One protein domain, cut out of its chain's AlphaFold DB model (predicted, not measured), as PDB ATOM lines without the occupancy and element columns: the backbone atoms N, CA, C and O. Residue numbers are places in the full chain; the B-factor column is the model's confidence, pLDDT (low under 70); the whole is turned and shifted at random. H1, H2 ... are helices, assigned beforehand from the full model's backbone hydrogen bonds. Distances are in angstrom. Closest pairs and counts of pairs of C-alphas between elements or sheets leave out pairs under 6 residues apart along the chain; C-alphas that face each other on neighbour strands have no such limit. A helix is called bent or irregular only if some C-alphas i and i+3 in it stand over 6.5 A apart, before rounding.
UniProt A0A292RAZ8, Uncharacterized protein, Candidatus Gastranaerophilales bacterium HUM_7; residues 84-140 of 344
ATOM      1  N   THR A  84     188.030 282.589 241.769       83.06
ATOM      2  CA  THR A  84     187.188 281.482 241.323       83.06
ATOM      3  C   THR A  84     186.120 281.958 240.341       83.06
ATOM      4  O   THR A  84     185.804 283.144 240.248       83.06
ATOM      5  N   LEU A  85     185.518 281.015 239.609       85.44
ATOM      6  CA  LEU A  85     184.445 281.324 238.662       85.44
ATOM      7  C   LEU A  85     183.254 282.023 239.341       85.44
ATOM      8  O   LEU A  85     182.679 282.937 238.758       85.44
ATOM      9  N   GLU A  86     182.901 281.622 240.563       86.50
ATOM     10  CA  GLU A  86     181.781 282.217 241.302       86.50
ATOM     11  C   GLU A  86     182.111 283.630 241.799       86.50
ATOM     12  O   GLU A  86     181.312 284.546 241.619       86.50
ATOM     13  N   GLU A  87     183.323 283.859 242.312       87.50
ATOM     14  CA  GLU A  87     183.783 285.207 242.679       87.50
ATOM     15  C   GLU A  87     183.816 286.150 241.469       87.50
ATOM     16  O   GLU A  87     183.439 287.320 241.581       87.50
ATOM     17  N   LEU A  88     184.224 285.645 240.298       87.12
ATOM     18  CA  LEU A  88     184.208 286.410 239.050       87.12
ATOM     19  C   LEU A  88     182.784 286.766 238.614       87.12
ATOM     20  O   LEU A  88     182.545 287.909 238.238       87.12
ATOM     21  N   LYS A  89     181.823 285.838 238.707       89.50
ATOM     22  CA  LYS A  89     180.410 286.125 238.401       89.50
ATOM     23  C   LYS A  89     179.823 287.185 239.331       89.50
ATOM     24  O   LYS A  89     179.118 288.081 238.864       89.50
ATOM     25  N   ILE A  90     180.123 287.116 240.630       89.88
ATOM     26  CA  ILE A  90     179.670 288.109 241.617       89.88
ATOM     27  C   ILE A  90     180.259 289.486 241.282       89.88
ATOM     28  O   ILE A  90     179.528 290.476 241.207       89.88
ATOM     29  N   GLN A  91     181.567 289.554 241.018       87.38
ATOM     30  CA  GLN A  91     182.234 290.804 240.655       87.38
ATOM     31  C   GLN A  91     181.709 291.382 239.334       87.38
ATOM     32  O   GLN A  91     181.452 292.587 239.257       87.38
ATOM     33  N   ASN A  92     181.535 290.545 238.308       89.25
ATOM     34  CA  ASN A  92     180.981 290.958 237.022       89.25
ATOM     35  C   ASN A  92     179.564 291.493 237.206       89.25
ATOM     36  O   ASN A  92     179.265 292.586 236.739       89.25
ATOM     37  N   SER A  93     178.718 290.775 237.949       90.31
ATOM     38  CA  SER A  93     177.343 291.190 238.233       90.31
ATOM     39  C   SER A  93     177.285 292.559 238.899       90.31
ATOM     40  O   SER A  93     176.519 293.410 238.449       90.31
ATOM     41  N   LYS A  94     178.134 292.802 239.907       90.88
ATOM     42  CA  LYS A  94     178.242 294.108 240.569       90.88
ATOM     43  C   LYS A  94     178.699 295.200 239.598       90.88
ATOM     44  O   LYS A  94     178.048 296.234 239.493       90.88
ATOM     45  N   SER A  95     179.772 294.946 238.852       89.56
ATOM     46  CA  SER A  95     180.353 295.921 237.916       89.56
ATOM     47  C   SER A  95     179.375 296.292 236.800       89.56
ATOM     48  O   SER A  95     179.239 297.457 236.448       89.56
ATOM     49  N   ILE A  96     178.656 295.306 236.269       90.88
ATOM     50  CA  ILE A  96     177.648 295.501 235.227       90.88
ATOM     51  C   ILE A  96     176.441 296.257 235.775       90.88
ATOM     52  O   ILE A  96     175.917 297.128 235.087       90.88
ATOM     53  N   GLN A  97     176.013 295.963 237.005       91.19
ATOM     54  CA  GLN A  97     174.916 296.694 237.629       91.19
ATOM     55  C   GLN A  97     175.269 298.176 237.808       91.19
ATOM     56  O   GLN A  97     174.472 299.028 237.436       91.19
ATOM     57  N   GLU A  98     176.483 298.488 238.274       89.50
ATOM     58  CA  GLU A  98     176.978 299.871 238.346       89.50
ATOM     59  C   GLU A  98     176.984 300.560 236.970       89.50
ATOM     60  O   GLU A  98     176.607 301.724 236.859       89.50
ATOM     61  N   ILE A  99     177.403 299.856 235.910       88.81
ATOM     62  CA  ILE A  99     177.464 300.408 234.545       88.81
ATOM     63  C   ILE A  99     176.065 300.747 234.018       88.81
ATOM     64  O   ILE A  99     175.889 301.829 233.457       88.81
ATOM     65  N   ILE A 100     175.097 299.842 234.203       89.12
ATOM     66  CA  ILE A 100     173.710 300.007 233.740       89.12
ATOM     67  C   ILE A 100     172.986 301.088 234.553       89.12
ATOM     68  O   ILE A 100     172.233 301.869 233.993       89.12
ATOM     69  N   THR A 101     173.217 301.180 235.866       86.88
ATOM     70  CA  THR A 101     172.556 302.204 236.692       86.88
ATOM     71  C   THR A 101     173.038 303.621 236.367       86.88
ATOM     72  O   THR A 101     172.251 304.560 236.437       86.88
ATOM     73  N   ASN A 102     174.303 303.784 235.976       82.88
ATOM     74  CA  ASN A 102     174.896 305.102 235.732       82.88
ATOM     75  C   ASN A 102     174.758 305.600 234.283       82.88
ATOM     76  O   ASN A 102     175.125 306.738 234.004       82.88
ATOM     77  N   ASN A 103     174.274 304.773 233.351       82.06
ATOM     78  CA  ASN A 103     174.227 305.109 231.927       82.06
ATOM     79  C   ASN A 103     172.990 304.508 231.259       82.06
ATOM     80  O   ASN A 103     172.586 303.396 231.576       82.06
ATOM     81  N   LYS A 104     172.442 305.200 230.258       85.50
ATOM     82  CA  LYS A 104     171.343 304.677 229.438       85.50
ATOM     83  C   LYS A 104     171.898 304.078 228.150       85.50
ATOM     84  O   LYS A 104     172.489 304.796 227.343       85.50
ATOM     85  N   TYR A 105     171.698 302.780 227.945       87.56
ATOM     86  CA  TYR A 105     172.147 302.077 226.744       87.56
ATOM     87  C   TYR A 105     170.951 301.613 225.900       87.56
ATOM     88  O   TYR A 105     169.798 301.717 226.305       87.56
ATOM     89  N   SER A 106     171.205 301.144 224.676       88.56
ATOM     90  CA  SER A 106     170.154 300.503 223.878       88.56
ATOM     91  C   SER A 106     169.856 299.102 224.412       88.56
ATOM     92  O   SER A 106     170.760 298.440 224.922       88.56
ATOM     93  N   GLU A 107     168.639 298.593 224.200       89.50
ATOM     94  CA  GLU A 107     168.236 297.235 224.620       89.50
ATOM     95  C   GLU A 107     169.220 296.150 224.146       89.50
ATOM     96  O   GLU A 107     169.533 295.185 224.849       89.50
ATOM     97  N   LYS A 108     169.784 296.331 222.947       90.62
ATOM     98  CA  LYS A 108     170.806 295.434 222.403       90.62
ATOM     99  C   LYS A 108     172.099 295.449 223.226       90.62
ATOM    100  O   LYS A 108     172.711 294.405 223.397       90.62
ATOM    101  N   VAL A 109     172.545 296.606 223.709       91.19
ATOM    102  CA  VAL A 109     173.756 296.703 224.540       91.19
ATOM    103  C   VAL A 109     173.466 296.208 225.955       91.19
ATOM    104  O   VAL A 109     174.256 295.435 226.492       91.19
ATOM    105  N   GLU A 110     172.314 296.558 226.527       91.81
ATOM    106  CA  GLU A 110     171.905 296.090 227.856       91.81
ATOM    107  C   GLU A 110     171.762 294.569 227.911       91.81
ATOM    108  O   GLU A 110     172.288 293.937 228.823       91.81
ATOM    109  N   SER A 111     171.143 293.945 226.905       92.81
ATOM    110  CA  SER A 111     171.044 292.481 226.838       92.81
ATOM    111  C   SER A 111     172.418 291.800 226.800       92.81
ATOM    112  O   SER A 111     172.622 290.796 227.486       92.81
ATOM    113  N   ILE A 112     173.394 292.361 226.075       93.69
ATOM    114  CA  ILE A 112     174.774 291.853 226.068       93.69
ATOM    115  C   ILE A 112     175.428 292.037 227.446       93.69
ATOM    116  O   ILE A 112     176.072 291.113 227.945       93.69
ATOM    117  N   LEU A 113     175.233 293.190 228.096       92.12
ATOM    118  CA  LEU A 113     175.725 293.445 229.451       92.12
ATOM    119  C   LEU A 113     175.125 292.466 230.465       92.12
ATOM    120  O   LEU A 113     175.855 291.885 231.260       92.12
ATOM    121  N   HIS A 114     173.824 292.193 230.397       92.12
ATOM    122  CA  HIS A 114     173.183 291.184 231.236       92.12
ATOM    123  C   HIS A 114     173.777 289.787 231.027       92.12
ATOM    124  O   HIS A 114     174.008 289.089 232.012       92.12
ATOM    125  N   ARG A 115     174.100 289.393 229.786       91.31
ATOM    126  CA  ARG A 115     174.805 288.124 229.517       91.31
ATOM    127  C   ARG A 115     176.227 288.108 230.076       91.31
ATOM    128  O   ARG A 115     176.678 287.062 230.529       91.31
ATOM    129  N   ALA A 116     176.929 289.239 230.074       89.75
ATOM    130  CA  ALA A 116     178.302 289.336 230.575       89.75
ATOM    131  C   ALA A 116     178.424 289.068 232.092       89.75
ATOM    132  O   ALA A 116     179.532 288.850 232.592       89.75
ATOM    133  N   LYS A 117     177.300 289.070 232.828       89.56
ATOM    134  CA  LYS A 117     177.255 288.768 234.267       89.56
ATOM    135  C   LYS A 117     177.749 287.351 234.558       89.56
ATOM    136  O   LYS A 117     178.524 287.155 235.492       89.56
ATOM    137  N   ASP A 118     177.336 286.379 233.748       89.44
ATOM    138  CA  ASP A 118     177.567 284.957 234.005       89.44
ATOM    139  C   ASP A 118     178.006 284.138 232.779       89.44
ATOM    140  O   ASP A 118     178.424 282.985 232.936       89.44
ATOM    141  N   LYS A 119     177.966 284.710 231.568       90.38
ATOM    142  CA  LYS A 119     178.329 284.026 230.318       90.38
ATOM    143  C   LYS A 119     179.551 284.641 229.646       90.38
ATOM    144  O   LYS A 119     179.819 285.835 229.726       90.38
ATOM    145  N   ILE A 120     180.275 283.781 228.931       90.12
ATOM    146  CA  ILE A 120     181.354 284.184 228.026       90.12
ATOM    147  C   ILE A 120     180.698 284.803 226.792       90.12
ATOM    148  O   ILE A 120     179.905 284.146 226.115       90.12
ATOM    149  N   LEU A 121     181.029 286.058 226.514       91.38
ATOM    150  CA  LEU A 121     180.546 286.786 225.353       91.38
ATOM    151  C   LEU A 121     181.197 286.250 224.087       91.38
ATOM    152  O   LEU A 121     182.385 285.931 224.072       91.38
ATOM    153  N   SER A 122     180.437 286.196 223.000       91.06
ATOM    154  CA  SER A 122     180.972 285.921 221.672       91.06
ATOM    155  C   SER A 122     181.843 287.074 221.174       91.06
ATOM    156  O   SER A 122     181.706 288.223 221.591       91.06
ATOM    157  N   LEU A 123     182.702 286.788 220.197       88.25
ATOM    158  CA  LEU A 123     183.563 287.793 219.577       88.25
ATOM    159  C   LEU A 123     182.781 289.013 219.041       88.25
ATOM    160  O   LEU A 123     183.237 290.146 219.173       88.25
ATOM    161  N   LYS A 124     181.587 288.796 218.473       89.06
ATOM    162  CA  LYS A 124     180.719 289.876 217.970       89.06
ATOM    163  C   LYS A 124     180.145 290.733 219.101       89.06
ATOM    164  O   LYS A 124     180.009 291.943 218.944       89.06
ATOM    165  N   GLU A 125     179.805 290.115 220.226       91.56
ATOM    166  CA  GLU A 125     179.305 290.814 221.413       91.56
ATOM    167  C   GLU A 125     180.415 291.642 222.066       91.56
ATOM    168  O   GLU A 125     180.190 292.809 222.372       91.56
ATOM    169  N   VAL A 126     181.629 291.089 222.175       90.06
ATOM    170  CA  VAL A 126     182.816 291.827 222.639       90.06
ATOM    171  C   VAL A 126     183.094 293.031 221.740       90.06
ATOM    172  O   VAL A 126     183.278 294.134 222.244       90.06
ATOM    173  N   ASP A 127     183.077 292.846 220.416       88.94
ATOM    174  CA  ASP A 127     183.280 293.940 219.458       88.94
ATOM    175  C   ASP A 127     182.181 295.011 219.569       88.94
ATOM    176  O   ASP A 127     182.471 296.205 219.515       88.94
ATOM    177  N   THR A 128     180.932 294.595 219.806       90.44
ATOM    178  CA  THR A 128     179.804 295.512 220.026       90.44
ATOM    179  C   THR A 128     179.995 296.329 221.301       90.44
ATOM    180  O   THR A 128     179.866 297.550 221.255       90.44
ATOM    181  N   LEU A 129     180.336 295.691 222.429       90.38
ATOM    182  CA  LEU A 129     180.583 296.407 223.682       90.38
ATOM    183  C   LEU A 129     181.786 297.347 223.562       90.38
ATOM    184  O   LEU A 129     181.697 298.493 223.980       90.38
ATOM    185  N   HIS A 130     182.876 296.904 222.935       88.06
ATOM    186  CA  HIS A 130     184.086 297.712 222.756       88.06
ATOM    187  C   HIS A 130     183.833 298.981 221.926       88.06
ATOM    188  O   HIS A 130     184.504 299.990 222.114       88.06
ATOM    189  N   GLN A 131     182.867 298.948 221.002       88.56
ATOM    190  CA  GLN A 131     182.491 300.111 220.193       88.56
ATOM    191  C   GLN A 131     181.462 301.025 220.865       88.56
ATOM    192  O   GLN A 131     181.340 302.181 220.464       88.56
ATOM    193  N   LYS A 132     180.661 300.503 221.801       90.56
ATOM    194  CA  LYS A 132     179.477 301.195 222.338       90.56
ATOM    195  C   LYS A 132     179.608 301.634 223.791       90.56
ATOM    196  O   LYS A 132     178.867 302.523 224.192       90.56
ATOM    197  N   LEU A 133     180.510 301.033 224.560       88.94
ATOM    198  CA  LEU A 133     180.835 301.476 225.911       88.94
ATOM    199  C   LEU A 133     181.994 302.465 225.871       88.94
ATOM    200  O   LEU A 133     182.883 302.374 225.023       88.94
ATOM    201  N   ASP A 134     182.017 303.372 226.843       89.44
ATOM    202  CA  ASP A 134     183.229 304.114 227.142       89.44
ATOM    203  C   ASP A 134     184.333 303.157 227.628       89.44
ATOM    204  O   ASP A 134     184.086 302.048 228.122       89.44
ATOM    205  N   LYS A 135     185.583 303.600 227.492       85.69
ATOM    206  CA  LYS A 135     186.750 302.780 227.811       85.69
ATOM    207  C   LYS A 135     186.744 302.296 229.264       85.69
ATOM    208  O   LYS A 135     187.095 301.146 229.502       85.69
ATOM    209  N   GLN A 136     186.337 303.135 230.216       86.62
ATOM    210  CA  GLN A 136     186.360 302.795 231.638       86.62
ATOM    211  C   GLN A 136     185.320 301.716 231.961       86.62
ATOM    212  O   GLN A 136     185.640 300.751 232.655       86.62
ATOM    213  N   SER A 137     184.107 301.831 231.416       87.56
ATOM    214  CA  SER A 137     183.068 300.807 231.563       87.56
ATOM    215  C   SER A 137     183.459 299.494 230.890       87.56
ATOM    216  O   SER A 137     183.295 298.427 231.479       87.56
ATOM    217  N   PHE A 138     184.027 299.544 229.681       87.88
ATOM    218  CA  PHE A 138     184.478 298.338 228.988       87.88
ATOM    219  C   PHE A 138     185.627 297.642 229.733       87.88
ATOM    220  O   PHE A 138     185.606 296.423 229.913       87.88
ATOM    221  N   ASP A 139     186.592 298.413 230.230       87.19
ATOM    222  CA  ASP A 139     187.747 297.912 230.975       87.19
ATOM    223  C   ASP A 139     187.363 297.368 232.371       87.19
ATOM    224  O   ASP A 139     188.064 296.511 232.906       87.19
ATOM    225  N   LYS A 140     186.220 297.765 232.951       85.69
ATOM    226  CA  LYS A 140     185.660 297.083 234.136       85.69
ATOM    227  C   LYS A 140     185.188 295.653 233.831       85.69
ATOM    228  O   LYS A 140     185.229 294.809 234.721       85.69
TER     229      LYS A 140
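This is residues 84 to 140 of the 344 residues of an uncharacterized protein of Candidatus Gastranaerophilales bacterium HUM_7 (UniProt A0A292RAZ8). Four helices stand round a common middle as a ring of four: the long helix H1, then H2 folded back along it as a helical hairpin, then H3 crossing H2 at a steep angle, then the short H4 turning back toward H1. The ring is well made between H1, H2 and H3 but only weakly closed at H4, which is near H1 and H3 without clearly touching either. The printed part has 57 residues, with four named helices in the order H1, H2, H3, H4 and no named strand; the class is all helix, and 44 of the 57 residues are in the helices. The whole is compact, with a radius of gyration of the C-alphas of 10.6 A, and its outline is rounded, with spans of 29 by 25 by 19 A.

The printed part begins at Thr 84, and H1 follows as residues 85 to 102, the longest helix by residues with 18. It starts at C-alpha 85, at (184.445, 281.324, 238.662), and ends at C-alpha 102, at (174.896, 305.102, 235.732), 25.8 A from first to last C-alpha. After residues 103 to 106 comes H2, residues 107 to 116, 14.1 A from first to last C-alpha. Residues 117 to 122 lead on to H3, residues 123 to 132, which is 14.3 A long between its first and last C-alphas and begins at C-alpha 123, at (183.563, 287.793, 219.577). After residues 133 and 134 comes H4, residues 135 to 140, six residues that end with C-alpha 140 at (185.660, 297.083, 234.136).

H1 and H2 touch and form a helical hairpin, running opposite ways at a shallow tilt of 25 degrees. H1 touches H2 with residues 92 to 100 alone, and the closest C-alphas of the two helices are those of Ile 96 and Leu 113, 6.4 A apart. H2 also touches H3; their closest C-alphas, those of Ile 112 and Glu 125, are 6.6 A apart. H2 and H3 run opposite ways at a steep tilt of 58 degrees, with their centres 10.6 A apart. H3 and H4 are close but not clearly touching: their closest C-alphas, those of His 130 and Phe 138, are 6.3 A apart. These two run opposite ways at a steep tilt of 50 degrees. H4 and H1 are likewise close but not clearly touching, with the C-alphas of Ile 99 and Ser 137 closest at 6.4 A. Their tilt of 35.3 degrees is only just steep, and they run opposite ways. H1 and H3 are apart, and H2 and H4 are apart. In the backbones of H1, H2, H3 and H4, every pair of O of residue i and N of residue i+4 is within hydrogen-bond range.

The two C-alphas farthest apart are those of Thr 84 and Ser 106, at 30.9 A. The first and last printed C-alphas, those of Thr 84 and Lys 140, are 17.2 A apart. The printed part has no cut, and it is one domain, residues 84 to 140 of a full chain of 344 residues. The links from H1 to H2, with 4 residues between them, and from H3 to H4, with 2, are tight. The link from H2 to H3, with 6 residues, is short, and no link is long. None of the four helices is bent or irregular. The mean pLDDT of the printed part is 89.0, and no printed residue is under 70; the helices' means are 88 for H1, 91 for H2, 90 for H3 and 87 for H4.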